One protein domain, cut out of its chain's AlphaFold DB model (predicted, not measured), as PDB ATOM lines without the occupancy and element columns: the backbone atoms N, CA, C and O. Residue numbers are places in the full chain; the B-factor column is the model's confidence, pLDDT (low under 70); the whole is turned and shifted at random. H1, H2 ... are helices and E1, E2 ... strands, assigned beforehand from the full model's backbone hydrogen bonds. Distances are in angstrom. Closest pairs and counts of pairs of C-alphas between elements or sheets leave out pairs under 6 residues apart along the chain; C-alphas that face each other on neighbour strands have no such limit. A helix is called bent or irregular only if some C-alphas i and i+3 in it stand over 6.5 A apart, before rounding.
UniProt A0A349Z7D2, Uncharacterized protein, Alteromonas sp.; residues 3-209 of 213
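AT A GLANCE: This is residues 3 to 209 of the 213 residues of an uncharacterized protein of Alteromonas sp. (UniProt A0A349Z7D2). One curled sheet runs through two lobes: in one, its long, bent strands E1, E3 and E2 curl round the long helix H1; in the other, its strands E9, E6 and E7 make a small sandwich with the sheet of E4, E5 and E8. H2 folds back along the far part of H1, and the short H3 grazes the small sheet. The printed part has 207 residues, with three named helices and nine named strands in the order E1 H1 H2 E2 E3 H3 E4 E5 E6 E7 E8 E9, class mixed. The large sheet, E2 E3 E1 E9 E6 E7, is mixed; the small one, E4 E5 E8, is antiparallel. The whole is compact, with a radius of gyration of the C-alphas of 19.3 A, and spans 61 by 40 by 29 A.

HOW THE PARTS SIT: Look first at the strongly twisted large sheet, where E2, residues 74 to 86, and E3, residues 89 to 99, form a hairpin; N 76 and O 97 are 2.9 A apart. E3 is antiparallel to E1, residues 12 to 21, with N 17 and O 94 at 3.0 A. E1 and E9, residues 202 to 208, are parallel at 57 degrees, with C-alphas 12 and 206 facing each other at 5.6 A and no backbone N and O across the pair within hydrogen-bond range. E6, residues 148 to 155, is antiparallel to E9, with N 153 and O 204 at 2.8 A, and forms a hairpin with E7, residues 161 to 165, where N 154 and O 162 are 2.8 A apart. H1, residues 27 to 55, is on one face of this sheet, making two layers, helix and sheet; the C-alphas of Gly 19 and Ala 39, the closest of E1 and H1, are 3.7 A apart. With residues 44 to 55 alone, H1 touches H2, residues 62 to 71, opposite ways at a shallow tilt of 7 degrees, a helical hairpin; the closest C-alphas, of Ser 55 and Val 63, are 5.5 A apart. E1, H1 H2 and E2 form a split strand-helix-strand unit, two strands running the same way with E3 between them, and its crossover is right-handed. In the small sheet, E4, residues 123 to 127, and E5, residues 140 to 144, form a hairpin with N 124 and O 143 at 2.8 A; E8, residues 181 to 183, is antiparallel to E5, with N 142 and O 181 at 2.9 A. The two sheets form a sandwich, face to face, the facing parts 10.1 A centre to centre; the closest C-alphas of E4 and E9, Leu 125 and Ile 205, are 7.3 A apart. H3, residues 111 to 115, only grazes the small sheet; its C-alpha 114 is 5.9 A from C-alpha 144, the closest pair of H3 and E5. Every O i to N i+4 pair is within hydrogen-bond range in H3, against 24 of 25 in H1 and 5 of 6 in H2.

IN THESE COORDINATES: Find C-alpha 12 at (-35.632, -10.301, 34.163); from there E1 runs 26.2 A, bending by 57 degrees at residue 15. H1 begins at C-alpha 27 and measures 42.2 A, H2 15.2 A. E2 measures 29.3 A and bends by 79 degrees at residue 79; E3 measures 28.6 A and bends by 60 degrees at residue 95. E6 measures 21.8 A, and E9 runs 19.7 A to C-alpha 208 at (-27.462, -9.210, 36.322).

THE WHOLE: Look for the two C-alphas farthest apart, those of Glu 87 and Gly 135, 62.7 A from each other. The printed part has no cut; the long links are E3 to H3, E4 to E5, E7 to E8 and E8 to E9. The mean pLDDT of the printed part is 74.5, and 59 residues are under 70, among them residues 3 to 13, 48 to 73 and 100 to 110.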
ATOM      1  N   SER A   3     -42.704 -15.539  11.430       31.02
ATOM      2  CA  SER A   3     -42.680 -14.268  12.147       31.02
ATOM      3  C   SER A   3     -41.833 -14.471  13.393       31.02
ATOM      4  O   SER A   3     -42.328 -14.990  14.390       31.02
ATOM      5  N   ALA A   4     -40.566 -14.063  13.333       36.81
ATOM      6  CA  ALA A   4     -39.758 -13.879  14.526       36.81
ATOM      7  C   ALA A   4     -40.221 -12.569  15.163       36.81
ATOM      8  O   ALA A   4     -39.681 -11.492  14.909       36.81
ATOM      9  N   GLN A   5     -41.304 -12.635  15.935       32.88
ATOM     10  CA  GLN A   5     -41.672 -11.481  16.732       32.88
ATOM     11  C   GLN A   5     -40.495 -11.183  17.657       32.88
ATOM     12  O   GLN A   5     -40.110 -12.000  18.485       32.88
ATOM     13  N   SER A   6     -39.917  -9.993  17.504       35.59
ATOM     14  CA  SER A   6     -39.027  -9.400  18.498       35.59
ATOM     15  C   SER A   6     -39.887  -8.950  19.684       35.59
ATOM     16  O   SER A   6     -39.947  -7.769  20.016       35.59
ATOM     17  N   THR A   7     -40.662  -9.868  20.262       30.77
ATOM     18  CA  THR A   7     -41.304  -9.635  21.547       30.77
ATOM     19  C   THR A   7     -40.208  -9.715  22.580       30.77
ATOM     20  O   THR A   7     -39.399 -10.645  22.604       30.77
ATOM     21  N   LEU A   8     -40.133  -8.666  23.384       42.16
ATOM     22  CA  LEU A   8     -39.115  -8.551  24.397       42.16
ATOM     23  C   LEU A   8     -39.044  -9.785  25.282       42.16
ATOM     24  O   LEU A   8     -40.041 -10.287  25.796       42.16
ATOM     25  N   ALA A   9     -37.797 -10.188  25.500       39.31
ATOM     26  CA  ALA A   9     -37.300 -10.554  26.805       39.31
ATOM     27  C   ALA A   9     -37.984  -9.689  27.872       39.31
ATOM     28  O   ALA A   9     -37.750  -8.482  27.942       39.31
ATOM     29  N   ALA A  10     -38.807 -10.310  28.711       41.41
ATOM     30  CA  ALA A  10     -39.028  -9.794  30.047       41.41
ATOM     31  C   ALA A  10     -37.683  -9.285  30.583       41.41
ATOM     32  O   ALA A  10     -36.701 -10.027  30.529       41.41
ATOM     33  N   TYR A  11     -37.606  -8.025  31.019       54.16
ATOM     34  CA  TYR A  11     -36.424  -7.515  31.710       54.16
ATOM     35  C   TYR A  11     -36.312  -8.270  33.032       54.16
ATOM     36  O   TYR A  11     -36.772  -7.799  34.066       54.16
ATOM     37  N   SER A  12     -35.774  -9.482  32.986       60.03
ATOM     38  CA  SER A  12     -35.632 -10.301  34.163       60.03
ATOM     39  C   SER A  12     -34.420  -9.807  34.932       60.03
ATOM     40  O   SER A  12     -33.265  -9.971  34.534       60.03
ATOM     41  N   SER A  13     -34.700  -9.116  36.028       68.50
ATOM     42  CA  SER A  13     -33.670  -8.653  36.942       68.50
ATOM     43  C   SER A  13     -33.473  -9.721  38.000       68.50
ATOM     44  O   SER A  13     -34.394 -10.039  38.751       68.50
ATOM     45  N   ILE A  14     -32.269 -10.282  38.067       76.56
ATOM     46  CA  ILE A  14     -31.915 -11.185  39.162       76.56
ATOM     47  C   ILE A  14     -31.365 -10.353  40.308       76.56
ATOM     48  O   ILE A  14     -30.313  -9.718  40.182       76.56
ATOM     49  N   VAL A  15     -32.096 -10.386  41.415       81.31
ATOM     50  CA  VAL A  15     -31.800  -9.646  42.637       81.31
ATOM     51  C   VAL A  15     -31.705 -10.597  43.820       81.31
ATOM     52  O   VAL A  15     -32.336 -11.657  43.862       81.31
ATOM     53  N   GLU A  16     -30.891 -10.209  44.792       87.19
ATOM     54  CA  GLU A  16     -30.860 -10.857  46.094       87.19
ATOM     55  C   GLU A  16     -31.722 -10.040  47.047       87.19
ATOM     56  O   GLU A  16     -31.542  -8.828  47.172       87.19
ATOM     57  N   ALA A  17     -32.684 -10.700  47.682       87.25
ATOM     58  CA  ALA A  17     -33.616 -10.061  48.594       87.25
ATOM     59  C   ALA A  17     -33.744 -10.878  49.873       87.25
ATOM     60  O   ALA A  17     -33.770 -12.113  49.856       87.25
ATOM     61  N   THR A  18     -33.839 -10.165  50.985       90.81
ATOM     62  CA  THR A  18     -34.021 -10.749  52.308       90.81
ATOM     63  C   THR A  18     -35.457 -10.527  52.752       90.81
ATOM     64  O   THR A  18     -35.996  -9.439  52.564       90.81
ATOM     65  N   GLY A  19     -36.072 -11.552  53.332       90.25
ATOM     66  CA  GLY A  19     -37.383 -11.468  53.965       90.25
ATOM     67  C   GLY A  19     -37.389 -12.148  55.323       90.25
ATOM     68  O   GLY A  19     -36.537 -12.996  55.613       90.25
ATOM     69  N   GLU A  20     -38.343 -11.764  56.160       91.69
ATOM     70  CA  GLU A  20     -38.408 -12.202  57.551       91.69
ATOM     71  C   GLU A  20     -39.824 -12.624  57.965       91.69
ATOM     72  O   GLU A  20     -40.827 -12.092  57.496       91.69
ATOM     73  N   SER A  21     -39.916 -13.603  58.868       90.69
ATOM     74  CA  SER A  21     -41.164 -13.946  59.549       90.69
ATOM     75  C   SER A  21     -40.928 -14.328  61.007       90.69
ATOM     76  O   SER A  21     -40.236 -15.302  61.303       90.69
ATOM     77  N   CYS A  22     -41.557 -13.589  61.921       87.50
ATOM     78  CA  CYS A  22     -41.523 -13.853  63.363       87.50
ATOM     79  C   CYS A  22     -42.730 -14.653  63.872       87.50
ATOM     80  O   CYS A  22     -42.747 -15.076  65.030       87.50
ATOM     81  N   GLU A  23     -43.738 -14.890  63.025       77.75
ATOM     82  CA  GLU A  23     -44.993 -15.523  63.445       77.75
ATOM     83  C   GLU A  23     -44.745 -16.921  64.013       77.75
ATOM     84  O   GLU A  23     -44.287 -17.811  63.307       77.75
ATOM     85  N   ALA A  24     -45.030 -17.125  65.300       63.72
ATOM     86  CA  ALA A  24     -44.848 -18.410  65.980       63.72
ATOM     87  C   ALA A  24     -45.983 -19.407  65.732       63.72
ATOM     88  O   ALA A  24     -45.778 -20.620  65.835       63.72
ATOM     89  N   ASP A  25     -47.155 -18.901  65.363       63.06
ATOM     90  CA  ASP A  25     -48.367 -19.696  65.256       63.06
ATOM     91  C   ASP A  25     -48.469 -20.354  63.875       63.06
ATOM     92  O   ASP A  25     -48.805 -19.740  62.863       63.06
ATOM     93  N   GLY A  26     -48.152 -21.652  63.838       65.19
ATOM     94  CA  GLY A  26     -48.242 -22.505  62.646       65.19
ATOM     95  C   GLY A  26     -46.977 -23.295  62.300       65.19
ATOM     96  O   GLY A  26     -46.967 -23.997  61.288       65.19
ATOM     97  N   GLY A  27     -45.937 -23.224  63.138       78.12
ATOM     98  CA  GLY A  27     -44.725 -24.040  63.020       78.12
ATOM     99  C   GLY A  27     -43.736 -23.584  61.939       78.12
ATOM    100  O   GLY A  27     -43.963 -22.622  61.202       78.12
ATOM    101  N   ASP A  28     -42.613 -24.300  61.837       79.62
ATOM    102  CA  ASP A  28     -41.455 -23.901  61.019       79.62
ATOM    103  C   ASP A  28     -41.746 -23.824  59.514       79.62
ATOM    104  O   ASP A  28     -41.148 -23.009  58.809       79.62
ATOM    105  N   ALA A  29     -42.667 -24.652  59.015       82.94
ATOM    106  CA  ALA A  29     -43.057 -24.657  57.607       82.94
ATOM    107  C   ALA A  29     -43.829 -23.384  57.224       82.94
ATOM    108  O   ALA A  29     -43.544 -22.775  56.192       82.94
ATOM    109  N   ARG A  30     -44.759 -22.943  58.082       84.19
ATOM    110  CA  ARG A  30     -45.522 -21.709  57.860       84.19
ATOM    111  C   ARG A  30     -44.620 -20.482  57.959       84.19
ATOM    112  O   ARG A  30     -44.668 -19.631  57.077       84.19
ATOM    113  N   ARG A  31     -43.737 -20.445  58.964       84.69
ATOM    114  CA  ARG A  31     -42.693 -19.415  59.107       84.69
ATOM    115  C   ARG A  31     -41.842 -19.275  57.853       84.69
ATOM    116  O   ARG A  31     -41.630 -18.168  57.368       84.69
ATOM    117  N   LEU A  32     -41.386 -20.398  57.296       86.19
ATOM    118  CA  LEU A  32     -40.597 -20.404  56.067       86.19
ATOM    119  C   LEU A  32     -41.390 -19.866  54.873       86.19
ATOM    120  O   LEU A  32     -40.869 -19.048  54.122       86.19
ATOM    121  N   GLN A  33     -42.645 -20.285  54.703       86.38
ATOM    122  CA  GLN A  33     -43.481 -19.808  53.602       86.38
ATOM    123  C   GLN A  33     -43.735 -18.296  53.674       86.38
ATOM    124  O   GLN A  33     -43.706 -17.617  52.646       86.38
ATOM    125  N   LEU A  34     -43.945 -17.762  54.879       87.81
ATOM    126  CA  LEU A  34     -44.131 -16.332  55.103       87.81
ATOM    127  C   LEU A  34     -42.848 -15.547  54.832       87.81
ATOM    128  O   LEU A  34     -42.894 -14.589  54.071       87.81
ATOM    129  N   ALA A  35     -41.704 -16.003  55.354       88.38
ATOM    130  CA  ALA A  35     -40.410 -15.367  55.099       88.38
ATOM    131  C   ALA A  35     -40.042 -15.386  53.604       88.38
ATOM    132  O   ALA A  35     -39.513 -14.412  53.082       88.38
ATOM    133  N   LEU A  36     -40.371 -16.466  52.882       87.94
ATOM    134  CA  LEU A  36     -40.201 -16.540  51.426       87.94
ATOM    135  C   LEU A  36     -41.143 -15.589  50.679       87.94
ATOM    136  O   LEU A  36     -40.742 -14.992  49.683       87.94
ATOM    137  N   THR A  37     -42.390 -15.457  51.134       86.62
ATOM    138  CA  THR A  37     -43.361 -14.527  50.535       86.62
ATOM    139  C   THR A  37     -42.916 -13.081  50.737       86.62
ATOM    140  O   THR A  37     -42.937 -12.298  49.790       86.62
ATOM    141  N   ASP A  38     -42.441 -12.755  51.939       88.94
ATOM    142  CA  ASP A  38     -41.862 -11.456  52.272       88.94
ATOM    143  C   ASP A  38     -40.612 -11.168  51.427       88.94
ATOM    144  O   ASP A  38     -40.530 -10.133  50.772       88.94
ATOM    145  N   ALA A  39     -39.696 -12.136  51.312       88.19
ATOM    146  CA  ALA A  39     -38.488 -11.998  50.500       88.19
ATOM    147  C   ALA A  39     -38.805 -11.772  49.009       88.19
ATOM    148  O   ALA A  39     -38.149 -10.966  48.351       88.19
ATOM    149  N   ARG A  40     -39.832 -12.445  48.467       85.00
ATOM    150  CA  ARG A  40     -40.305 -12.226  47.087       85.00
ATOM    151  C   ARG A  40     -40.891 -10.832  46.892       85.00
ATOM    152  O   ARG A  40     -40.614 -10.208  45.872       85.00
ATOM    153  N   ARG A  41     -41.672 -10.342  47.858       84.12
ATOM    154  CA  ARG A  41     -42.199  -8.973  47.825       84.12
ATOM    155  C   ARG A  41     -41.053  -7.960  47.839       84.12
ATOM    156  O   ARG A  41     -40.998  -7.105  46.963       84.12
ATOM    157  N   ASN A  42     -40.097  -8.127  48.751       85.44
ATOM    158  CA  ASN A  42     -38.941  -7.238  48.875       85.44
ATOM    159  C   ASN A  42     -38.065  -7.264  47.606       85.44
ATOM    160  O   ASN A  42     -37.508  -6.238  47.227       85.44
ATOM    161  N   ALA A  43     -37.977  -8.403  46.906       83.50
ATOM    162  CA  ALA A  43     -37.308  -8.491  45.606       83.50
ATOM    163  C   ALA A  43     -37.981  -7.607  44.543       83.50
ATOM    164  O   ALA A  43     -37.296  -6.854  43.853       83.50
ATOM    165  N   ALA A  44     -39.313  -7.668  44.431       80.62
ATOM    166  CA  ALA A  44     -40.061  -6.819  43.503       80.62
ATOM    167  C   ALA A  44     -39.927  -5.330  43.864       80.62
ATOM    168  O   ALA A  44     -39.637  -4.506  42.996       80.62
ATOM    169  N   GLU A  45     -40.047  -4.994  45.150       78.38
ATOM    170  CA  GLU A  45     -39.907  -3.621  45.652       78.38
ATOM    171  C   GLU A  45     -38.496  -3.058  45.440       78.38
ATOM    172  O   GLU A  45     -38.349  -1.884  45.106       78.38
ATOM    173  N   ALA A  46     -37.446  -3.872  45.589       79.19
ATOM    174  CA  ALA A  46     -36.067  -3.446  45.349       79.19
ATOM    175  C   ALA A  46     -35.836  -3.067  43.880       79.19
ATOM    176  O   ALA A  46     -35.165  -2.072  43.582       79.19
ATOM    177  N   VAL A  47     -36.422  -3.836  42.958       72.44
ATOM    178  CA  VAL A  47     -36.373  -3.534  41.524       72.44
ATOM    179  C   VAL A  47     -37.194  -2.282  41.218       72.44
ATOM    180  O   VAL A  47     -36.672  -1.367  40.583       72.44
ATOM    181  N   GLN A  48     -38.420  -2.175  41.743       69.56
ATOM    182  CA  GLN A  48     -39.271  -0.995  41.562       69.56
ATOM    183  C   GLN A  48     -38.615   0.281  42.108       69.56
ATOM    184  O   GLN A  48     -38.511   1.268  41.391       69.56
ATOM    185  N   THR A  49     -38.092   0.241  43.336       66.44
ATOM    186  CA  THR A  49     -37.410   1.373  43.990       66.44
ATOM    187  C   THR A  49     -36.172   1.797  43.219       66.44
ATOM    188  O   THR A  49     -35.904   2.995  43.095       66.44
ATOM    189  N   SER A  50     -35.422   0.824  42.687       62.50
ATOM    190  CA  SER A  50     -34.306   1.120  41.798       62.50
ATOM    191  C   SER A  50     -34.836   1.950  40.641       62.50
ATOM    192  O   SER A  50     -34.459   3.107  40.548       62.50
ATOM    193  N   VAL A  51     -35.790   1.445  39.859       61.22
ATOM    194  CA  VAL A  51     -36.361   2.165  38.708       61.22
ATOM    195  C   VAL A  51     -36.939   3.548  39.080       61.22
ATOM    196  O   VAL A  51     -36.617   4.535  38.413       61.22
ATOM    197  N   ASP A  52     -37.716   3.652  40.162       53.69
ATOM    198  CA  ASP A  52     -38.331   4.894  40.664       53.69
ATOM    199  C   ASP A  52     -37.309   5.973  41.026       53.69
ATOM    200  O   ASP A  52     -37.504   7.161  40.756       53.69
ATOM    201  N   SER A  53     -36.209   5.579  41.668       44.50
ATOM    202  CA  SER A  53     -35.168   6.525  42.069       44.50
ATOM    203  C   SER A  53     -34.513   7.204  40.861       44.50
ATOM    204  O   SER A  53     -34.156   8.378  40.944       44.50
ATOM    205  N   TYR A  54     -34.435   6.514  39.719       49.16
ATOM    206  CA  TYR A  54     -33.872   7.075  38.490       49.16
ATOM    207  C   TYR A  54     -34.881   7.920  37.699       49.16
ATOM    208  O   TYR A  54     -34.470   8.905  37.085       49.16
ATOM    209  N   SER A  55     -36.185   7.610  37.751       46.12
ATOM    210  CA  SER A  55     -37.229   8.385  37.050       46.12
ATOM    211  C   SER A  55     -37.330   9.830  37.543       46.12
ATOM    212  O   SER A  55     -37.488  10.758  36.752       46.12
ATOM    213  N   LYS A  56     -37.164  10.044  38.854       46.75
ATOM    214  CA  LYS A  56     -37.225  11.378  39.476       46.75
ATOM    215  C   LYS A  56     -36.007  12.249  39.167       46.75
ATOM    216  O   LYS A  56     -36.093  13.468  39.297       46.75
ATOM    217  N   VAL A  57     -34.881  11.641  38.792       47.19
ATOM    218  CA  VAL A  57     -33.626  12.352  38.493       47.19
ATOM    219  C   VAL A  57     -33.605  12.860  37.051       47.19
ATOM    220  O   VAL A  57     -33.021  13.905  36.782       47.19
ATOM    221  N   ASN A  58     -34.278  12.163  36.133       39.72
ATOM    222  CA  ASN A  58     -34.213  12.429  34.705       39.72
ATOM    223  C   ASN A  58     -35.637  12.408  34.130       39.72
ATOM    224  O   ASN A  58     -36.252  11.356  34.000       39.72
ATOM    225  N   ASN A  59     -36.146  13.601  33.816       39.44
ATOM    226  CA  ASN A  59     -37.521  13.957  33.443       39.44
ATOM    227  C   ASN A  59     -38.014  13.274  32.133       39.44
ATOM    228  O   ASN A  59     -38.264  13.952  31.135       39.44
ATOM    229  N   TYR A  60     -38.114  11.938  32.098       46.59
ATOM    230  CA  TYR A  60     -38.395  11.155  30.886       46.59
ATOM    231  C   TYR A  60     -39.650  10.282  31.008       46.59
ATOM    232  O   TYR A  60     -39.785   9.452  31.901       46.59
ATOM    233  N   VAL A  61     -40.510  10.414  29.996       42.09
ATOM    234  CA  VAL A  61     -41.804   9.732  29.796       42.09
ATOM    235  C   VAL A  61     -41.683   8.197  29.681       42.09
ATOM    236  O   VAL A  61     -42.668   7.492  29.830       42.09
ATOM    237  N   VAL A  62     -40.478   7.652  29.466       48.06
ATOM    238  CA  VAL A  62     -40.241   6.203  29.267       48.06
ATOM    239  C   VAL A  62     -40.099   5.434  30.592       48.06
ATOM    240  O   VAL A  62     -40.284   4.220  30.629       48.06
ATOM    241  N   VAL A  63     -39.779   6.118  31.698       50.31
ATOM    242  CA  VAL A  63     -39.508   5.445  32.982       50.31
ATOM    243  C   VAL A  63     -40.799   5.086  33.725       50.31
ATOM    244  O   VAL A  63     -40.823   4.094  34.443       50.31
ATOM    245  N   GLU A  64     -41.890   5.825  33.512       49.56
ATOM    246  CA  GLU A  64     -43.189   5.564  34.151       49.56
ATOM    247  C   GLU A  64     -43.783   4.212  33.711       49.56
ATOM    248  O   GLU A  64     -44.166   3.404  34.554       49.56
ATOM    249  N   ASP A  65     -43.715   3.890  32.413       51.03
ATOM    250  CA  ASP A  65     -44.112   2.578  31.877       51.03
ATOM    251  C   ASP A  65     -43.250   1.422  32.428       51.03
ATOM    252  O   ASP A  65     -43.746   0.308  32.622       51.03
ATOM    253  N   LEU A  66     -41.965   1.679  32.710       56.38
ATOM    254  CA  LEU A  66     -41.053   0.712  33.331       56.38
ATOM    255  C   LEU A  66     -41.424   0.472  34.797       56.38
ATOM    256  O   LEU A  66     -41.522  -0.681  35.209       56.38
ATOM    257  N   ILE A  67     -41.716   1.528  35.556       57.44
ATOM    258  CA  ILE A  67     -42.182   1.447  36.950       57.44
ATOM    259  C   ILE A  67     -43.499   0.667  37.034       57.44
ATOM    260  O   ILE A  67     -43.607  -0.278  37.818       57.44
ATOM    261  N   GLU A  68     -44.478   0.998  36.187       57.88
ATOM    262  CA  GLU A  68     -45.762   0.291  36.131       57.88
ATOM    263  C   GLU A  68     -45.605  -1.189  35.747       57.88
ATOM    264  O   GLU A  68     -46.339  -2.042  36.253       57.88
ATOM    265  N   SER A  69     -44.628  -1.519  34.892       55.19
ATOM    266  CA  SER A  69     -44.362  -2.903  34.483       55.19
ATOM    267  C   SER A  69     -43.850  -3.783  35.630       55.19
ATOM    268  O   SER A  69     -44.149  -4.983  35.658       55.19
ATOM    269  N   TYR A  70     -43.137  -3.187  36.598       59.28
ATOM    270  CA  TYR A  70     -42.637  -3.882  37.784       59.28
ATOM    271  C   TYR A  70     -43.662  -3.970  38.919       59.28
ATOM    272  O   TYR A  70     -43.585  -4.901  39.717       59.28
ATOM    273  N   SER A  71     -44.671  -3.091  38.948       59.09
ATOM    274  CA  SER A  71     -45.778  -3.154  39.918       59.09
ATOM    275  C   SER A  71     -46.553  -4.478  39.872       59.09
ATOM    276  O   SER A  71     -47.122  -4.892  40.877       59.09
ATOM    277  N   ASN A  72     -46.554  -5.162  38.721       65.25
ATOM    278  CA  ASN A  72     -47.140  -6.494  38.550       65.25
ATOM    279  C   ASN A  72     -46.082  -7.567  38.222       65.25
ATOM    280  O   ASN A  72     -46.412  -8.573  37.603       65.25
ATOM    281  N   ALA A  73     -44.806  -7.369  38.566       69.12
ATOM    282  CA  ALA A  73     -43.755  -8.313  38.189       69.12
ATOM    283  C   ALA A  73     -43.993  -9.733  38.741       69.12
ATOM    284  O   ALA A  73     -44.377  -9.926  39.895       69.12
ATOM    285  N   SER A  74     -43.720 -10.741  37.912       73.94
ATOM    286  CA  SER A  74     -43.607 -12.136  38.336       73.94
ATOM    287  C   SER A  74     -42.258 -12.352  39.015       73.94
ATOM    288  O   SER A  74     -41.226 -11.967  38.466       73.94
ATOM    289  N   VAL A  75     -42.255 -12.970  40.198       81.31
ATOM    290  CA  VAL A  75     -41.032 -13.248  40.963       81.31
ATOM    291  C   VAL A  75     -40.823 -14.753  41.069       81.31
ATOM    292  O   VAL A  75     -41.533 -15.439  41.809       81.31
ATOM    293  N   GLU A  76     -39.812 -15.263  40.373       81.50
ATOM    294  CA  GLU A  76     -39.399 -16.661  40.450       81.50
ATOM    295  C   GLU A  76     -38.203 -16.814  41.392       81.50
ATOM    296  O   GLU A  76     -37.195 -16.118  41.295       81.50
ATOM    297  N   THR A  77     -38.301 -17.726  42.359       81.56
ATOM    298  CA  THR A  77     -37.195 -17.994  43.287       81.56
ATOM    299  C   THR A  77     -36.218 -18.965  42.643       81.56
ATOM    300  O   THR A  77     -36.541 -20.142  42.507       81.56
ATOM    301  N   LEU A  78     -35.022 -18.485  42.300       81.56
ATOM    302  CA  LEU A  78     -33.964 -19.317  41.728       81.56
ATOM    303  C   LEU A  78     -33.299 -20.168  42.809       81.56
ATOM    304  O   LEU A  78     -33.199 -21.379  42.666       81.56
ATOM    305  N   ASN A  79     -32.856 -19.534  43.900       82.62
ATOM    306  CA  ASN A  79     -32.128 -20.198  44.980       82.62
ATOM    307  C   ASN A  79     -32.407 -19.553  46.341       82.62
ATOM    308  O   ASN A  79     -32.622 -18.345  46.444       82.62
ATOM    309  N   VAL A  80     -32.330 -20.356  47.405       87.75
ATOM    310  CA  VAL A  80     -32.306 -19.873  48.792       87.75
ATOM    311  C   VAL A  80     -30.853 -19.838  49.256       87.75
ATOM    312  O   VAL A  80     -30.219 -20.883  49.376       87.75
ATOM    313  N   LEU A  81     -30.320 -18.639  49.488       87.06
ATOM    314  CA  LEU A  81     -28.910 -18.418  49.823       87.06
ATOM    315  C   LEU A  81     -28.633 -18.630  51.312       87.06
ATOM    316  O   LEU A  81     -27.594 -19.170  51.686       87.06
ATOM    317  N   SER A  82     -29.556 -18.204  52.173       89.00
ATOM    318  CA  SER A  82     -29.399 -18.347  53.618       89.00
ATOM    319  C   SER A  82     -30.741 -18.465  54.329       89.00
ATOM    320  O   SER A  82     -31.764 -17.949  53.875       89.00
ATOM    321  N   ARG A  83     -30.716 -19.165  55.466       90.00
ATOM    322  CA  ARG A  83     -31.832 -19.304  56.399       90.00
ATOM    323  C   ARG A  83     -31.283 -19.167  57.815       90.00
ATOM    324  O   ARG A  83     -30.444 -19.971  58.220       90.00
ATOM    325  N   GLN A  84     -31.747 -18.170  58.555       90.62
ATOM    326  CA  GLN A  84     -31.291 -17.881  59.913       90.62
ATOM    327  C   GLN A  84     -32.497 -17.695  60.829       90.62
ATOM    328  O   GLN A  84     -33.415 -16.963  60.492       90.62
ATOM    329  N   LEU A  85     -32.505 -18.379  61.974       86.00
ATOM    330  CA  LEU A  85     -33.508 -18.180  63.017       86.00
ATOM    331  C   LEU A  85     -32.843 -17.403  64.155       86.00
ATOM    332  O   LEU A  85     -31.963 -17.943  64.826       86.00
ATOM    333  N   GLN A  86     -33.241 -16.150  64.350       85.38
ATOM    334  CA  GLN A  86     -32.735 -15.283  65.415       85.38
ATOM    335  C   GLN A  86     -33.914 -14.730  66.208       85.38
ATOM    336  O   GLN A  86     -34.882 -14.261  65.629       85.38
ATOM    337  N   GLU A  87     -33.866 -14.856  67.536       82.94
ATOM    338  CA  GLU A  87     -34.889 -14.311  68.450       82.94
ATOM    339  C   GLU A  87     -36.346 -14.712  68.119       82.94
ATOM    340  O   GLU A  87     -37.298 -14.008  68.435       82.94
ATOM    341  N   GLY A  88     -36.543 -15.885  67.502       82.81
ATOM    342  CA  GLY A  88     -37.865 -16.363  67.076       82.81
ATOM    343  C   GLY A  88     -38.324 -15.852  65.706       82.81
ATOM    344  O   GLY A  88     -39.388 -16.265  65.243       82.81
ATOM    345  N   CYS A  89     -37.510 -15.036  65.040       86.88
ATOM    346  CA  CYS A  89     -37.697 -14.556  63.680       86.88
ATOM    347  C   CYS A  89     -36.848 -15.350  62.694       86.88
ATOM    348  O   CYS A  89     -35.650 -15.568  62.884       86.88
ATOM    349  N   LEU A  90     -37.499 -15.845  61.646       89.19
ATOM    350  CA  LEU A  90     -36.850 -16.553  60.563       89.19
ATOM    351  C   LEU A  90     -36.537 -15.577  59.434       89.19
ATOM    352  O   LEU A  90     -37.441 -15.149  58.722       89.19
ATOM    353  N   THR A  91     -35.257 -15.302  59.237       91.25
ATOM    354  CA  THR A  91     -34.733 -14.523  58.120       91.25
ATOM    355  C   THR A  91     -34.309 -15.463  56.994       91.25
ATOM    356  O   THR A  91     -33.594 -16.449  57.213       91.25
ATOM    357  N   VAL A  92     -34.733 -15.165  55.770       91.31
ATOM    358  CA  VAL A  92     -34.377 -15.911  54.562       91.31
ATOM    359  C   VAL A  92     -33.835 -14.942  53.527       91.31
ATOM    360  O   VAL A  92     -34.449 -13.915  53.262       91.31
ATOM    361  N   THR A  93     -32.704 -15.281  52.916       90.38
ATOM    362  CA  THR A  93     -32.195 -14.559  51.744       90.38
ATOM    363  C   THR A  93     -32.380 -15.426  50.515       90.38
ATOM    364  O   THR A  93     -31.937 -16.578  50.491       90.38
ATOM    365  N   ILE A  94     -33.032 -14.876  49.497       88.19
ATOM    366  CA  ILE A  94     -33.260 -15.550  48.225       88.19
ATOM    367  C   ILE A  94     -32.553 -14.812  47.101       88.19
ATOM    368  O   ILE A  94     -32.454 -13.586  47.106       88.19
ATOM    369  N   ARG A  95     -32.123 -15.578  46.105       85.00
ATOM    370  CA  ARG A  95     -31.864 -15.073  44.766       85.00
ATOM    371  C   ARG A  95     -33.129 -15.288  43.954       85.00
ATOM    372  O   ARG A  95     -33.552 -16.431  43.761       85.00
ATOM    373  N   ALA A  96     -33.739 -14.197  43.523       82.19
ATOM    374  CA  ALA A  96     -34.982 -14.221  42.781       82.19
ATOM    375  C   ALA A  96     -34.813 -13.527  41.438       82.19
ATOM    376  O   ALA A  96     -34.095 -12.536  41.314       82.19
ATOM    377  N   GLU A  97     -35.489 -14.071  40.444       78.94
ATOM    378  CA  GLU A  97     -35.664 -13.455  39.152       78.94
ATOM    379  C   GLU A  97     -36.981 -12.679  39.148       78.94
ATOM    380  O   GLU A  97     -38.041 -13.240  39.423       78.94
ATOM    381  N   VAL A  98     -36.909 -11.383  38.855       81.94
ATOM    382  CA  VAL A  98     -38.063 -10.485  38.799       81.94
ATOM    383  C   VAL A  98     -38.314 -10.111  37.347       81.94
ATOM    384  O   VAL A  98     -37.518  -9.395  36.744       81.94
ATOM    385  N   THR A  99     -39.429 -10.587  36.807       71.44
ATOM    386  CA  THR A  99     -39.848 -10.417  35.416       71.44
ATOM    387  C   THR A  99     -41.053  -9.473  35.344       71.44
ATOM    388  O   THR A  99     -42.108  -9.807  35.884       71.44
ATOM    389  N   PRO A 100     -40.962  -8.308  34.681       65.69
ATOM    390  CA  PRO A 100     -42.097  -7.405  34.522       65.69
ATOM    391  C   PRO A 100     -43.187  -8.033  33.643       65.69
ATOM    392  O   PRO A 100     -42.895  -8.750  32.687       65.69
ATOM    393  N   GLN A 101     -44.458  -7.749  33.942       58.28
ATOM    394  CA  GLN A 101     -45.597  -8.306  33.191       58.28
ATOM    395  C   GLN A 101     -45.873  -7.592  31.858       58.28
ATOM    396  O   GLN A 101     -46.546  -8.152  30.992       58.28
ATOM    397  N   LYS A 102     -45.377  -6.362  31.679       52.84
ATOM    398  CA  LYS A 102     -45.591  -5.559  30.467       52.84
ATOM    399  C   LYS A 102     -44.301  -5.520  29.649       52.84
ATOM    400  O   LYS A 102     -43.266  -5.075  30.137       52.84
ATOM    401  N   ASN A 103     -44.374  -5.978  28.399       49.06
ATOM    402  CA  ASN A 103     -43.288  -5.833  27.431       49.06
ATOM    403  C   ASN A 103     -43.131  -4.344  27.101       49.06
ATOM    404  O   ASN A 103     -44.039  -3.746  26.528       49.06
ATOM    405  N   ILE A 104     -42.006  -3.740  27.475       47.44
ATOM    406  CA  ILE A 104     -41.699  -2.354  27.102       47.44
ATOM    407  C   ILE A 104     -41.080  -2.374  25.722       47.44
ATOM    408  O   ILE A 104     -39.929  -2.788  25.598       47.44
ATOM    409  N   ASP A 105     -41.831  -1.942  24.711       47.59
ATOM    410  CA  ASP A 105     -41.407  -1.916  23.312       47.59
ATOM    411  C   ASP A 105     -39.941  -1.460  23.141       47.59
ATOM    412  O   ASP A 105     -39.537  -0.375  23.562       47.59
ATOM    413  N   GLN A 106     -39.122  -2.290  22.475       46.06
ATOM    414  CA  GLN A 106     -37.664  -2.099  22.324       46.06
ATOM    415  C   GLN A 106     -37.308  -0.812  21.587       46.06
ATOM    416  O   GLN A 106     -36.154  -0.379  21.594       46.06
ATOM    417  N   GLN A 107     -38.303  -0.216  20.934       47.12
ATOM    418  CA  GLN A 107     -38.199   1.047  20.222       47.12
ATOM    419  C   GLN A 107     -37.820   2.210  21.152       47.12
ATOM    420  O   GLN A 107     -37.357   3.232  20.656       47.12
ATOM    421  N   PHE A 108     -37.936   2.037  22.475       49.12
ATOM    422  CA  PHE A 108     -37.681   3.092  23.457       49.12
ATOM    423  C   PHE A 108     -36.401   2.916  24.287       49.12
ATOM    424  O   PHE A 108     -36.070   3.815  25.059       49.12
ATOM    425  N   VAL A 109     -35.627   1.828  24.111       60.25
ATOM    426  CA  VAL A 109     -34.253   1.784  24.655       60.25
ATOM    427  C   VAL A 109     -33.370   2.647  23.764       60.25
ATOM    428  O   VAL A 109     -32.845   2.193  22.734       60.25
ATOM    429  N   SER A 110     -33.273   3.916  24.153       66.38
ATOM    430  CA  SER A 110     -32.512   4.924  23.438       66.38
ATOM    431  C   SER A 110     -31.010   4.656  23.555       66.38
ATOM    432  O   SER A 110     -30.532   4.005  24.492       66.38
ATOM    433  N   GLU A 111     -30.246   5.128  22.573       72.12
ATOM    434  CA  GLU A 111     -28.790   4.999  22.625       72.12
ATOM    435  C   GLU A 111     -28.197   5.759  23.813       72.12
ATOM    436  O   GLU A 111     -27.153   5.343  24.306       72.12
ATOM    437  N   GLU A 112     -28.871   6.795  24.326       69.50
ATOM    438  CA  GLU A 112     -28.449   7.515  25.531       69.50
ATOM    439  C   GLU A 112     -28.560   6.659  26.801       69.50
ATOM    440  O   GLU A 112     -27.670   6.717  27.644       69.50
ATOM    441  N   LEU A 113     -29.596   5.817  26.930       71.06
ATOM    442  CA  LEU A 113     -29.705   4.891  28.067       71.06
ATOM    443  C   LEU A 113     -28.598   3.842  28.030       71.06
ATOM    444  O   LEU A 113     -28.010   3.504  29.054       71.06
ATOM    445  N   LEU A 114     -28.273   3.354  26.832       76.94
ATOM    446  CA  LEU A 114     -27.097   2.516  26.668       76.94
ATOM    447  C   LEU A 114     -25.833   3.335  26.959       76.94
ATOM    448  O   LEU A 114     -24.949   2.833  27.620       76.94
ATOM    449  N   ALA A 115     -25.735   4.606  26.564       78.25
ATOM    450  CA  ALA A 115     -24.579   5.472  26.824       78.25
ATOM    451  C   ALA A 115     -24.217   5.644  28.309       78.25
ATOM    452  O   ALA A 115     -23.038   5.842  28.613       78.25
ATOM    453  N   ASP A 116     -25.199   5.571  29.208       73.12
ATOM    454  CA  ASP A 116     -25.044   5.968  30.603       73.12
ATOM    455  C   ASP A 116     -24.770   4.775  31.550       73.12
ATOM    456  O   ASP A 116     -25.666   3.980  31.846       73.12
ATOM    457  N   PRO A 117     -23.553   4.630  32.107       74.50
ATOM    458  CA  PRO A 117     -23.251   3.571  33.067       74.50
ATOM    459  C   PRO A 117     -23.803   3.845  34.478       74.50
ATOM    460  O   PRO A 117     -23.687   2.977  35.350       74.50
ATOM    461  N   THR A 118     -24.367   5.029  34.746       68.62
ATOM    462  CA  THR A 118     -24.874   5.432  36.069       68.62
ATOM    463  C   THR A 118     -26.310   4.977  36.327       68.62
ATOM    464  O   THR A 118     -26.664   4.745  37.480       68.62
ATOM    465  N   ILE A 119     -27.104   4.743  35.278       68.88
ATOM    466  CA  ILE A 119     -28.479   4.219  35.390       68.88
ATOM    467  C   ILE A 119     -28.483   2.705  35.687       68.88
ATOM    468  O   ILE A 119     -27.437   2.068  35.541       68.88
ATOM    469  N   PRO A 120     -29.608   2.069  36.074       71.25
ATOM    470  CA  PRO A 120     -29.703   0.619  36.236       71.25
ATOM    471  C   PRO A 120     -29.223  -0.139  35.010       71.25
ATOM    472  O   PRO A 120     -29.187   0.390  33.898       71.25
ATOM    473  N   LEU A 121     -28.849  -1.399  35.219       72.31
ATOM    474  CA  LEU A 121     -28.458  -2.265  34.121       72.31
ATOM    475  C   LEU A 121     -29.574  -2.296  33.068       72.31
ATOM    476  O   LEU A 121     -30.675  -2.774  33.321       72.31
ATOM    477  N   THR A 122     -29.261  -1.768  31.894       73.88
ATOM    478  CA  THR A 122     -30.141  -1.710  30.736       73.88
ATOM    479  C   THR A 122     -29.473  -2.503  29.637       73.88
ATOM    480  O   THR A 122     -28.345  -2.204  29.242       73.88
ATOM    481  N   VAL A 123     -30.170  -3.526  29.158       77.62
ATOM    482  CA  VAL A 123     -29.679  -4.434  28.129       77.62
ATOM    483  C   VAL A 123     -30.634  -4.393  26.951       77.62
ATOM    484  O   VAL A 123     -31.844  -4.527  27.110       77.62
ATOM    485  N   LYS A 124     -30.079  -4.213  25.759       81.06
ATOM    486  CA  LYS A 124     -30.798  -4.249  24.493       81.06
ATOM    487  C   LYS A 124     -30.409  -5.521  23.748       81.06
ATOM    488  O   LYS A 124     -29.224  -5.799  23.573       81.06
ATOM    489  N   LEU A 125     -31.420  -6.264  23.308       79.62
ATOM    490  CA  LEU A 125     -31.297  -7.516  22.565       79.62
ATOM    491  C   LEU A 125     -32.136  -7.420  21.295       79.62
ATOM    492  O   LEU A 125     -33.330  -7.170  21.397       79.62
ATOM    493  N   TRP A 126     -31.555  -7.607  20.116       78.00
ATOM    494  CA  TRP A 126     -32.304  -7.519  18.860       78.00
ATOM    495  C   TRP A 126     -31.755  -8.474  17.805       78.00
ATOM    496  O   TRP A 126     -30.621  -8.938  17.890       78.00
ATOM    497  N   LEU A 127     -32.571  -8.773  16.800       77.75
ATOM    498  CA  LEU A 127     -32.201  -9.632  15.677       77.75
ATOM    499  C   LEU A 127     -31.794  -8.793  14.463       77.75
ATOM    500  O   LEU A 127     -32.183  -7.631  14.334       77.75
ATOM    501  N   SER A 128     -31.046  -9.397  13.540       76.88
ATOM    502  CA  SER A 128     -30.737  -8.768  12.248       76.88
ATOM    503  C   SER A 128     -31.971  -8.559  11.367       76.88
ATOM    504  O   SER A 128     -31.988  -7.636  10.550       76.88
ATOM    505  N   LYS A 129     -33.003  -9.398  11.523       73.00
ATOM    506  CA  LYS A 129     -34.265  -9.340  10.777       73.00
ATOM    507  C   LYS A 129     -35.442  -9.676  11.694       73.00
ATOM    508  O   LYS A 129     -35.310 -10.456  12.628       73.00
ATOM    509  N   ALA A 130     -36.614  -9.128  11.381       66.00
ATOM    510  CA  ALA A 130     -37.865  -9.452  12.075       66.00
ATOM    511  C   ALA A 130     -38.536 -10.740  11.556       66.00
ATOM    512  O   ALA A 130     -39.480 -11.248  12.148       66.00
ATOM    513  N   GLN A 131     -38.115 -11.254  10.401       67.56
ATOM    514  CA  GLN A 131     -38.668 -12.471   9.810       67.56
ATOM    515  C   GLN A 131     -37.538 -13.246   9.155       67.56
ATOM    516  O   GLN A 131     -36.684 -12.650   8.493       67.56
ATOM    517  N   TYR A 132     -37.569 -14.561   9.335       74.69
ATOM    518  CA  TYR A 132     -36.597 -15.475   8.755       74.69
ATOM    519  C   TYR A 132     -37.313 -16.583   7.974       74.69
ATOM    520  O   TYR A 132     -38.440 -16.986   8.291       74.69
ATOM    521  N   ALA A 133     -36.669 -17.063   6.919       77.12
ATOM    522  CA  ALA A 133     -37.052 -18.261   6.191       77.12
ATOM    523  C   ALA A 133     -36.276 -19.478   6.714       77.12
ATOM    524  O   ALA A 133     -35.193 -19.355   7.279       77.12
ATOM    525  N   VAL A 134     -36.838 -20.669   6.511       81.56
ATOM    526  CA  VAL A 134     -36.165 -21.929   6.862       81.56
ATOM    527  C   VAL A 134     -34.841 -22.029   6.105       81.56
ATOM    528  O   VAL A 134     -34.800 -21.765   4.903       81.56
ATOM    529  N   GLY A 135     -33.779 -22.410   6.813       81.44
ATOM    530  CA  GLY A 135     -32.413 -22.471   6.296       81.44
ATOM    531  C   GLY A 135     -31.661 -21.136   6.314       81.44
ATOM    532  O   GLY A 135     -30.493 -21.094   5.933       81.44
ATOM    533  N   GLU A 136     -32.286 -20.030   6.739       83.06
ATOM    534  CA  GLU A 136     -31.556 -18.776   6.945       83.06
ATOM    535  C   GLU A 136     -30.760 -18.792   8.251       83.06
ATOM    536  O   GLU A 136     -31.183 -19.349   9.267       83.06
ATOM    537  N   GLN A 137     -29.618 -18.105   8.221       85.19
ATOM    538  CA  GLN A 137     -28.804 -17.864   9.402       85.19
ATOM    539  C   GLN A 137     -29.325 -16.664  10.194       85.19
ATOM    540  O   GLN A 137     -29.628 -15.603   9.635       85.19
ATOM    541  N   VAL A 138     -29.382 -16.830  11.511       84.44
ATOM    542  CA  VAL A 138     -29.820 -15.810  12.462       84.44
ATOM    543  C   VAL A 138     -28.599 -15.165  13.107       84.44
ATOM    544  O   VAL A 138     -27.665 -15.844  13.530       84.44
ATOM    545  N   SER A 139     -28.625 -13.837  13.208       84.94
ATOM    546  CA  SER A 139     -27.641 -13.072  13.975       84.94
ATOM    547  C   SER A 139     -28.365 -12.272  15.043       84.94
ATOM    548  O   SER A 139     -29.265 -11.483  14.738       84.94
ATOM    549  N   ILE A 140     -27.956 -12.497  16.284       85.31
ATOM    550  CA  ILE A 140     -28.477 -11.847  17.477       85.31
ATOM    551  C   ILE A 140     -27.466 -10.793  17.911       85.31
ATOM    552  O   ILE A 140     -26.268 -11.064  17.947       85.31
ATOM    553  N   TYR A 141     -27.948  -9.616  18.281       84.81
ATOM    554  CA  TYR A 141     -27.145  -8.511  18.775       84.81
ATOM    555  C   TYR A 141     -27.518  -8.175  20.211       84.81
ATOM    556  O   TYR A 141     -28.697  -8.117  20.562       84.81
ATOM    557  N   LEU A 142     -26.498  -7.929  21.024       85.75
ATOM    558  CA  LEU A 142     -26.608  -7.663  22.449       85.75
ATOM    559  C   LEU A 142     -25.720  -6.472  22.819       85.75
ATOM    560  O   LEU A 142     -24.538  -6.443  22.478       85.75
ATOM    561  N   LYS A 143     -26.273  -5.498  23.542       85.06
ATOM    562  CA  LYS A 143     -25.516  -4.366  24.094       85.06
ATOM    563  C   LYS A 143     -26.107  -3.947  25.433       85.06
ATOM    564  O   LYS A 143     -27.325  -3.919  25.576       85.06
ATOM    565  N   ALA A 144     -25.261  -3.584  26.386       85.19
ATOM    566  CA  ALA A 144     -25.690  -3.077  27.686       85.19
ATOM    567  C   ALA A 144     -24.969  -1.787  28.054       85.19
ATOM    568  O   ALA A 144     -23.897  -1.522  27.520       85.19
ATOM    569  N   ASN A 145     -25.525  -1.029  28.994       83.00
ATOM    570  CA  ASN A 145     -24.927   0.217  29.474       83.00
ATOM    571  C   ASN A 145     -23.733   0.025  30.428       83.00
ATOM    572  O   ASN A 145     -22.859   0.886  30.528       83.00
ATOM    573  N   LYS A 146     -23.665  -1.112  31.130       87.06
ATOM    574  CA  LYS A 146     -22.592  -1.438  32.081       87.06
ATOM    575  C   LYS A 146     -22.242  -2.930  32.064       87.06
ATOM    576  O   LYS A 146     -23.018  -3.711  31.514       87.06
ATOM    577  N   PRO A 147     -21.086  -3.331  32.633       89.50
ATOM    578  CA  PRO A 147     -20.708  -4.735  32.703       89.50
ATOM    579  C   PRO A 147     -21.755  -5.576  33.437       89.50
ATOM    580  O   PRO A 147     -22.281  -5.155  34.470       89.50
ATOM    581  N   PHE A 148     -22.058  -6.752  32.893       86.06
ATOM    582  CA  PHE A 148     -23.087  -7.636  33.427       86.06
ATOM    583  C   PHE A 148     -22.808  -9.101  33.113       86.06
ATOM    584  O   PHE A 148     -22.139  -9.440  32.139       86.06
ATOM    585  N   PHE A 149     -23.373  -9.978  33.930       84.38
ATOM    586  CA  PHE A 149     -23.492 -11.392  33.641       84.38
ATOM    587  C   PHE A 149     -24.779 -11.651  32.863       84.38
ATOM    588  O   PHE A 149     -25.852 -11.219  33.287       84.38
ATOM    589  N   GLY A 150     -24.663 -12.342  31.733       81.56
ATOM    590  CA  GLY A 150     -25.754 -12.613  30.806       81.56
ATOM    591  C   GLY A 150     -25.958 -14.107  30.559       81.56
ATOM    592  O   GLY A 150     -24.993 -14.846  30.357       81.56
ATOM    593  N   ARG A 151     -27.220 -14.542  30.518       83.88
ATOM    594  CA  ARG A 151     -27.632 -15.858  30.010       83.88
ATOM    595  C   ARG A 151     -28.658 -15.655  28.904       83.88
ATOM    596  O   ARG A 151     -29.728 -15.113  29.156       83.88
ATOM    597  N   LEU A 152     -28.328 -16.068  27.688       81.75
ATOM    598  CA  LEU A 152     -29.206 -15.969  26.528       81.75
ATOM    599  C   LEU A 152     -29.950 -17.290  26.346       81.75
ATOM    600  O   LEU A 152     -29.320 -18.335  26.178       81.75
ATOM    601  N   VAL A 153     -31.276 -17.237  26.355       80.12
ATOM    602  CA  VAL A 153     -32.157 -18.397  26.210       80.12
ATOM    603  C   VAL A 153     -33.105 -18.166  25.048       80.12
ATOM    604  O   VAL A 153     -33.662 -17.086  24.873       80.12
ATOM    605  N   TYR A 154     -33.272 -19.207  24.255       76.12
ATOM    606  CA  TYR A 154     -34.217 -19.291  23.164       76.12
ATOM    607  C   TYR A 154     -35.361 -20.216  23.557       76.12
ATOM    608  O   TYR A 154     -35.117 -21.347  23.967       76.12
ATOM    609  N   THR A 155     -36.593 -19.748  23.417       74.69
ATOM    610  CA  THR A 155     -37.798 -20.526  23.695       74.69
ATOM    611  C   THR A 155     -38.511 -20.810  22.383       74.69
ATOM    612  O   THR A 155     -38.952 -19.893  21.687       74.69
ATOM    613  N   MET A 156     -38.617 -22.092  22.051       76.81
ATOM    614  CA  MET A 156     -39.329 -22.581  20.875       76.81
ATOM    615  C   MET A 156     -40.845 -22.421  21.035       76.81
ATOM    616  O   MET A 156     -41.365 -22.197  22.131       76.81
ATOM    617  N   ASN A 157     -41.570 -22.583  19.928       73.75
ATOM    618  CA  ASN A 157     -43.032 -22.477  19.889       73.75
ATOM    619  C   ASN A 157     -43.769 -23.488  20.793       73.75
ATOM    620  O   ASN A 157     -44.917 -23.253  21.165       73.75
ATOM    621  N   ASP A 158     -43.123 -24.597  21.148       76.81
ATOM    622  CA  ASP A 158     -43.638 -25.651  22.021       76.81
ATOM    623  C   ASP A 158     -43.283 -25.427  23.504       76.81
ATOM    624  O   ASP A 158     -43.650 -26.233  24.360       76.81
ATOM    625  N   GLY A 159     -42.593 -24.324  23.816       72.25
ATOM    626  CA  GLY A 159     -42.122 -23.981  25.157       72.25
ATOM    627  C   GLY A 159     -40.760 -24.578  25.519       72.25
ATOM    628  O   GLY A 159     -40.266 -24.318  26.617       72.25
ATOM    629  N   THR A 160     -40.126 -25.343  24.623       79.62
ATOM    630  CA  THR A 160     -38.779 -25.875  24.845       79.62
ATOM    631  C   THR A 160     -37.777 -24.733  24.940       79.62
ATOM    632  O   THR A 160     -37.641 -23.930  24.017       79.62
ATOM    633  N   GLN A 161     -37.049 -24.672  26.055       79.00
ATOM    634  CA  GLN A 161     -36.014 -23.670  26.286       79.00
ATOM    635  C   GLN A 161     -34.630 -24.232  25.963       79.00
ATOM    636  O   GLN A 161     -34.241 -25.298  26.442       79.00
ATOM    637  N   VAL A 162     -33.863 -23.477  25.183       82.56
ATOM    638  CA  VAL A 162     -32.493 -23.786  24.785       82.56
ATOM    639  C   VAL A 162     -31.590 -22.638  25.206       82.56
ATOM    640  O   VAL A 162     -31.750 -21.502  24.765       82.56
ATOM    641  N   GLN A 163     -30.604 -22.926  26.049       83.19
ATOM    642  CA  GLN A 163     -29.589 -21.943  26.413       83.19
ATOM    643  C   GLN A 163     -28.624 -21.742  25.239       83.19
ATOM    644  O   GLN A 163     -27.839 -22.631  24.909       83.19
ATOM    645  N   LEU A 164     -28.678 -20.561  24.621       84.38
ATOM    646  CA  LEU A 164     -27.765 -20.169  23.550       84.38
ATOM    647  C   LEU A 164     -26.427 -19.697  24.100       84.38
ATOM    648  O   LEU A 164     -25.408 -20.032  23.510       84.38
ATOM    649  N   LEU A 165     -26.422 -18.946  25.208       85.81
ATOM    650  CA  LEU A 165     -25.206 -18.538  25.916       85.81
ATOM    651  C   LEU A 165     -25.408 -18.537  27.441       85.81
ATOM    652  O   LEU A 165     -26.492 -18.182  27.904       85.81
ATOM    653  N   PRO A 166     -24.369 -18.861  28.228       88.38
ATOM    654  CA  PRO A 166     -23.129 -19.500  27.777       88.38
ATOM    655  C   PRO A 166     -23.412 -20.907  27.217       88.38
ATOM    656  O   PRO A 166     -24.374 -21.558  27.616       88.38
ATOM    657  N   ASN A 167     -22.599 -21.389  26.282       88.50
ATOM    658  CA  ASN A 167     -22.721 -22.736  25.714       88.50
ATOM    659  C   ASN A 167     -21.333 -23.411  25.613       88.50
ATOM    660  O   ASN A 167     -20.321 -22.756  25.870       88.50
ATOM    661  N   PRO A 168     -21.237 -24.707  25.253       87.19
ATOM    662  CA  PRO A 168     -19.948 -25.405  25.154       87.19
ATOM    663  C   PRO A 168     -18.939 -24.786  24.173       87.19
ATOM    664  O   PRO A 168     -17.742 -25.030  24.300       87.19
ATOM    665  N   TYR A 169     -19.407 -23.997  23.205       88.50
ATOM    666  CA  TYR A 169     -18.573 -23.311  22.218       88.50
ATOM    667  C   TYR A 169     -18.164 -21.902  22.670       88.50
ATOM    668  O   TYR A 169     -17.112 -21.415  22.263       88.50
ATOM    669  N   ARG A 170     -18.962 -21.268  23.537       88.06
ATOM    670  CA  ARG A 170     -18.724 -19.945  24.118       88.06
ATOM    671  C   ARG A 170     -19.180 -19.916  25.574       88.06
ATOM    672  O   ARG A 170     -20.350 -19.684  25.880       88.06
ATOM    673  N   SER A 171     -18.229 -20.125  26.477       86.50
ATOM    674  CA  SER A 171     -18.457 -20.151  27.926       86.50
ATOM    675  C   SER A 171     -18.513 -18.764  28.574       86.50
ATOM    676  O   SER A 171     -18.833 -18.659  29.757       86.50
ATOM    677  N   GLU A 172     -18.204 -17.703  27.821       86.44
ATOM    678  CA  GLU A 172     -18.267 -16.326  28.307       86.44
ATOM    679  C   GLU A 172     -19.702 -15.976  28.708       86.44
ATOM    680  O   GLU A 172     -20.624 -15.988  27.893       86.44
ATOM    681  N   ASN A 173     -19.877 -15.677  29.990       86.94
ATOM    682  CA  ASN A 173     -21.138 -15.239  30.574       86.94
ATOM    683  C   ASN A 173     -21.049 -13.817  31.132       86.94
ATOM    684  O   ASN A 173     -22.039 -13.337  31.666       86.94
ATOM    685  N   HIS A 174     -19.890 -13.160  31.038       90.31
ATOM    686  CA  HIS A 174     -19.659 -11.800  31.505       90.31
ATOM    687  C   HIS A 174     -19.382 -10.889  30.310       90.31
ATOM    688  O   HIS A 174     -18.417 -11.086  29.576       90.31
ATOM    689  N   PHE A 175     -20.214  -9.870  30.148       90.00
ATOM    690  CA  PHE A 175     -20.202  -8.946  29.027       90.00
ATOM    691  C   PHE A 175     -19.848  -7.550  29.526       90.00
ATOM    692  O   PHE A 175     -20.304  -7.115  30.582       90.00
ATOM    693  N   GLN A 176     -19.029  -6.834  28.766       91.88
ATOM    694  CA  GLN A 176     -18.665  -5.456  29.068       91.88
ATOM    695  C   GLN A 176     -19.800  -4.511  28.674       91.88
ATOM    696  O   GLN A 176     -20.464  -4.698  27.653       91.88
ATOM    697  N   GLY A 177     -19.988  -3.453  29.463       88.56
ATOM    698  CA  GLY A 177     -20.854  -2.349  29.060       88.56
ATOM    699  C   GLY A 177     -20.330  -1.691  27.787       88.56
ATOM    700  O   GLY A 177     -19.128  -1.690  27.526       88.56
ATOM    701  N   GLN A 178     -21.225  -1.110  26.997       86.88
ATOM    702  CA  GLN A 178     -20.929  -0.322  25.799       86.88
ATOM    703  C   GLN A 178     -20.347  -1.067  24.612       86.88
ATOM    704  O   GLN A 178     -20.231  -0.491  23.528       86.88
ATOM    705  N   VAL A 179     -20.101  -2.360  24.768       90.31
ATOM    706  CA  VAL A 179     -19.647  -3.234  23.699       90.31
ATOM    707  C   VAL A 179     -20.855  -3.885  23.029       90.31
ATOM    708  O   VAL A 179     -21.763  -4.384  23.694       90.31
ATOM    709  N   LEU A 180     -20.873  -3.847  21.697       89.38
ATOM    710  CA  LEU A 180     -21.822  -4.604  20.889       89.38
ATOM    711  C   LEU A 180     -21.306  -6.035  20.738       89.38
ATOM    712  O   LEU A 180     -20.228  -6.251  20.186       89.38
ATOM    713  N   TYR A 181     -22.097  -6.994  21.199       90.12
ATOM    714  CA  TYR A 181     -21.850  -8.418  21.042       90.12
ATOM    715  C   TYR A 181     -22.780  -8.998  19.982       90.12
ATOM    716  O   TYR A 181     -23.960  -8.650  19.928       90.12
ATOM    717  N   THR A 182     -22.251  -9.915  19.177       89.56
ATOM    718  CA  THR A 182     -23.019 -10.682  18.190       89.56
ATOM    719  C   THR A 182     -23.002 -12.157  18.572       89.56
ATOM    720  O   THR A 182     -21.993 -12.657  19.081       89.56
ATOM    721  N   VAL A 183     -24.120 -12.845  18.349       86.88
ATOM    722  CA  VAL A 183     -24.282 -14.281  18.589       86.88
ATOM    723  C   VAL A 183     -24.946 -14.915  17.361       86.88
ATOM    724  O   VAL A 183     -26.092 -14.570  17.055       86.88
ATOM    725  N   PRO A 184     -24.267 -15.834  16.657       87.94
ATOM    726  CA  PRO A 184     -22.849 -16.200  16.802       87.94
ATOM    727  C   PRO A 184     -21.893 -15.064  16.381       87.94
ATOM    728  O   PRO A 184     -22.214 -14.281  15.487       87.94
ATOM    729  N   ASP A 185     -20.716 -14.977  17.003       87.94
ATOM    730  CA  ASP A 185     -19.592 -14.140  16.545       87.94
ATOM    731  C   ASP A 185     -18.698 -14.920  15.555       87.94
ATOM    732  O   ASP A 185     -18.717 -16.145  15.507       87.94
ATOM    733  N   ALA A 186     -17.843 -14.237  14.794       82.88
ATOM    734  CA  ALA A 186     -16.900 -14.854  13.857       82.88
ATOM    735  C   ALA A 186     -15.899 -15.821  14.525       82.88
ATOM    736  O   ALA A 186     -15.260 -16.621  13.843       82.88
ATOM    737  N   LYS A 187     -15.732 -15.725  15.849       84.69
ATOM    738  CA  LYS A 187     -14.894 -16.623  16.658       84.69
ATOM    739  C   LYS A 187     -15.651 -17.847  17.175       84.69
ATOM    740  O   LYS A 187     -15.015 -18.758  17.702       84.69
ATOM    741  N   ASP A 188     -16.974 -17.852  17.060       85.81
ATOM    742  CA  ASP A 188     -17.818 -18.915  17.573       85.81
ATOM    743  C   ASP A 188     -17.862 -20.088  16.583       85.81
ATOM    744  O   ASP A 188     -18.108 -19.922  15.391       85.81
ATOM    745  N   SER A 189     -17.660 -21.306  17.089       86.31
ATOM    746  CA  SER A 189     -17.691 -22.540  16.286       86.31
ATOM    747  C   SER A 189     -19.110 -23.096  16.087       86.31
ATOM    748  O   SER A 189     -19.286 -24.307  15.953       86.31
ATOM    749  N   PHE A 190     -20.130 -22.235  16.110       86.44
ATOM    750  CA  PHE A 190     -21.530 -22.616  15.916       86.44
ATOM    751  C   PHE A 190     -22.265 -21.612  15.029       86.44
ATOM    752  O   PHE A 190     -21.886 -20.449  14.925       86.44
ATOM    753  N   LEU A 191     -23.345 -22.075  14.402       86.69
ATOM    754  CA  LEU A 191     -24.254 -21.263  13.601       86.69
ATOM    755  C   LEU A 191     -25.672 -21.419  14.150       86.69
ATOM    756  O   LEU A 191     -26.024 -22.482  14.662       86.69
ATOM    757  N   LEU A 192     -26.476 -20.364  14.040       84.19
ATOM    758  CA  LEU A 192     -27.906 -20.419  14.326       84.19
ATOM    759  C   LEU A 192     -28.645 -20.447  12.993       84.19
ATOM    760  O   LEU A 192     -28.598 -19.472  12.248       84.19
ATOM    761  N   GLU A 193     -29.291 -21.568  12.690       84.81
ATOM    762  CA  GLU A 193     -30.062 -21.780  11.464       84.81
ATOM    763  C   GLU A 193     -31.529 -22.020  11.815       84.81
ATOM    764  O   GLU A 193     -31.839 -22.748  12.758       84.81
ATOM    765  N   VAL A 194     -32.439 -21.418  11.049       81.12
ATOM    766  CA  VAL A 194     -33.878 -21.615  11.246       81.12
ATOM    767  C   VAL A 194     -34.303 -22.981  10.720       81.12
ATOM    768  O   VAL A 194     -34.343 -23.208   9.509       81.12
ATOM    769  N   THR A 195     -34.694 -23.871  11.630       76.81
ATOM    770  CA  THR A 195     -35.204 -25.210  11.314       76.81
ATOM    771  C   THR A 195     -36.709 -25.325  11.582       76.81
ATOM    772  O   THR A 195     -37.236 -24.615  12.432       76.81
ATOM    773  N   PRO A 196     -37.437 -26.231  10.904       73.38
ATOM    774  CA  PRO A 196     -38.819 -26.552  11.267       73.38
ATOM    775  C   PRO A 196     -38.916 -27.173  12.678       73.38
ATOM    776  O   PRO A 196     -37.975 -27.858  13.083       73.38
ATOM    777  N   PRO A 197     -40.055 -27.042  13.391       71.56
ATOM    778  CA  PRO A 197     -41.322 -26.444  12.961       71.56
ATOM    779  C   PRO A 197     -41.356 -24.914  13.075       71.56
ATOM    780  O   PRO A 197     -40.914 -24.331  14.052       71.56
ATOM    781  N   ILE A 198     -41.972 -24.262  12.086       67.00
ATOM    782  CA  ILE A 198     -42.132 -22.804  12.072       67.00
ATOM    783  C   ILE A 198     -43.184 -22.374  13.100       67.00
ATOM    784  O   ILE A 198     -44.311 -22.871  13.072       67.00
ATOM    785  N   GLY A 199     -42.855 -21.401  13.950       67.69
ATOM    786  CA  GLY A 199     -43.805 -20.770  14.863       67.69
ATOM    787  C   GLY A 199     -43.356 -19.389  15.329       67.69
ATOM    788  O   GLY A 199     -42.467 -18.785  14.733       67.69
ATOM    789  N   VAL A 200     -44.017 -18.891  16.376       66.94
ATOM    790  CA  VAL A 200     -43.543 -17.730  17.135       66.94
ATOM    791  C   VAL A 200     -42.587 -18.256  18.192       66.94
ATOM    792  O   VAL A 200     -42.952 -19.119  18.984       66.94
ATOM    793  N   GLU A 201     -41.366 -17.751  18.165       71.88
ATOM    794  CA  GLU A 201     -40.274 -18.173  19.032       71.88
ATOM    795  C   GLU A 201     -39.744 -16.935  19.746       71.88
ATOM    796  O   GLU A 201     -39.802 -15.826  19.205       71.88
ATOM    797  N   GLN A 202     -39.270 -17.110  20.974       71.38
ATOM    798  CA  GLN A 202     -38.899 -16.005  21.847       71.38
ATOM    799  C   GLN A 202     -37.419 -16.072  22.198       71.38
ATOM    800  O   GLN A 202     -36.856 -17.144  22.415       71.38
ATOM    801  N   LEU A 203     -36.795 -14.902  22.292       71.06
ATOM    802  CA  LEU A 203     -35.422 -14.764  22.740       71.06
ATOM    803  C   LEU A 203     -35.381 -13.943  24.030       71.06
ATOM    804  O   LEU A 203     -35.828 -12.796  24.059       71.06
ATOM    805  N   THR A 204     -34.801 -14.522  25.077       71.50
ATOM    806  CA  THR A 204     -34.745 -13.945  26.420       71.50
ATOM    807  C   THR A 204     -33.299 -13.803  26.874       71.50
ATOM    808  O   THR A 204     -32.520 -14.753  26.804       71.50
ATOM    809  N   ILE A 205     -32.931 -12.619  27.364       76.06
ATOM    810  CA  ILE A 205     -31.647 -12.372  28.021       76.06
ATOM    811  C   ILE A 205     -31.891 -12.161  29.514       76.06
ATOM    812  O   ILE A 205     -32.556 -11.210  29.909       76.06
ATOM    813  N   TYR A 206     -31.326 -13.039  30.335       76.38
ATOM    814  CA  TYR A 206     -31.256 -12.841  31.779       76.38
ATOM    815  C   TYR A 206     -29.981 -12.064  32.064       76.38
ATOM    816  O   TYR A 206     -28.898 -12.525  31.696       76.38
ATOM    817  N   ALA A 207     -30.102 -10.896  32.684       78.19
ATOM    818  CA  ALA A 207     -28.978  -9.999  32.904       78.19
ATOM    819  C   ALA A 207     -28.896  -9.586  34.375       78.19
ATOM    820  O   ALA A 207     -29.886  -9.191  34.986       78.19
ATOM    821  N   SER A 208     -27.701  -9.663  34.953       73.88
ATOM    822  CA  SER A 208     -27.462  -9.210  36.322       73.88
ATOM    823  C   SER A 208     -26.078  -8.606  36.460       73.88
ATOM    824  O   SER A 208     -25.127  -9.027  35.809       73.88
ATOM    825  N   THR A 209     -25.928  -7.636  37.354       77.56
ATOM    826  CA  THR A 209     -24.602  -7.152  37.763       77.56
ATOM    827  C   THR A 209     -23.871  -8.157  38.661       77.56
ATOM    828  O   THR A 209     -22.709  -7.941  38.992       77.56
TER     829      THR A 209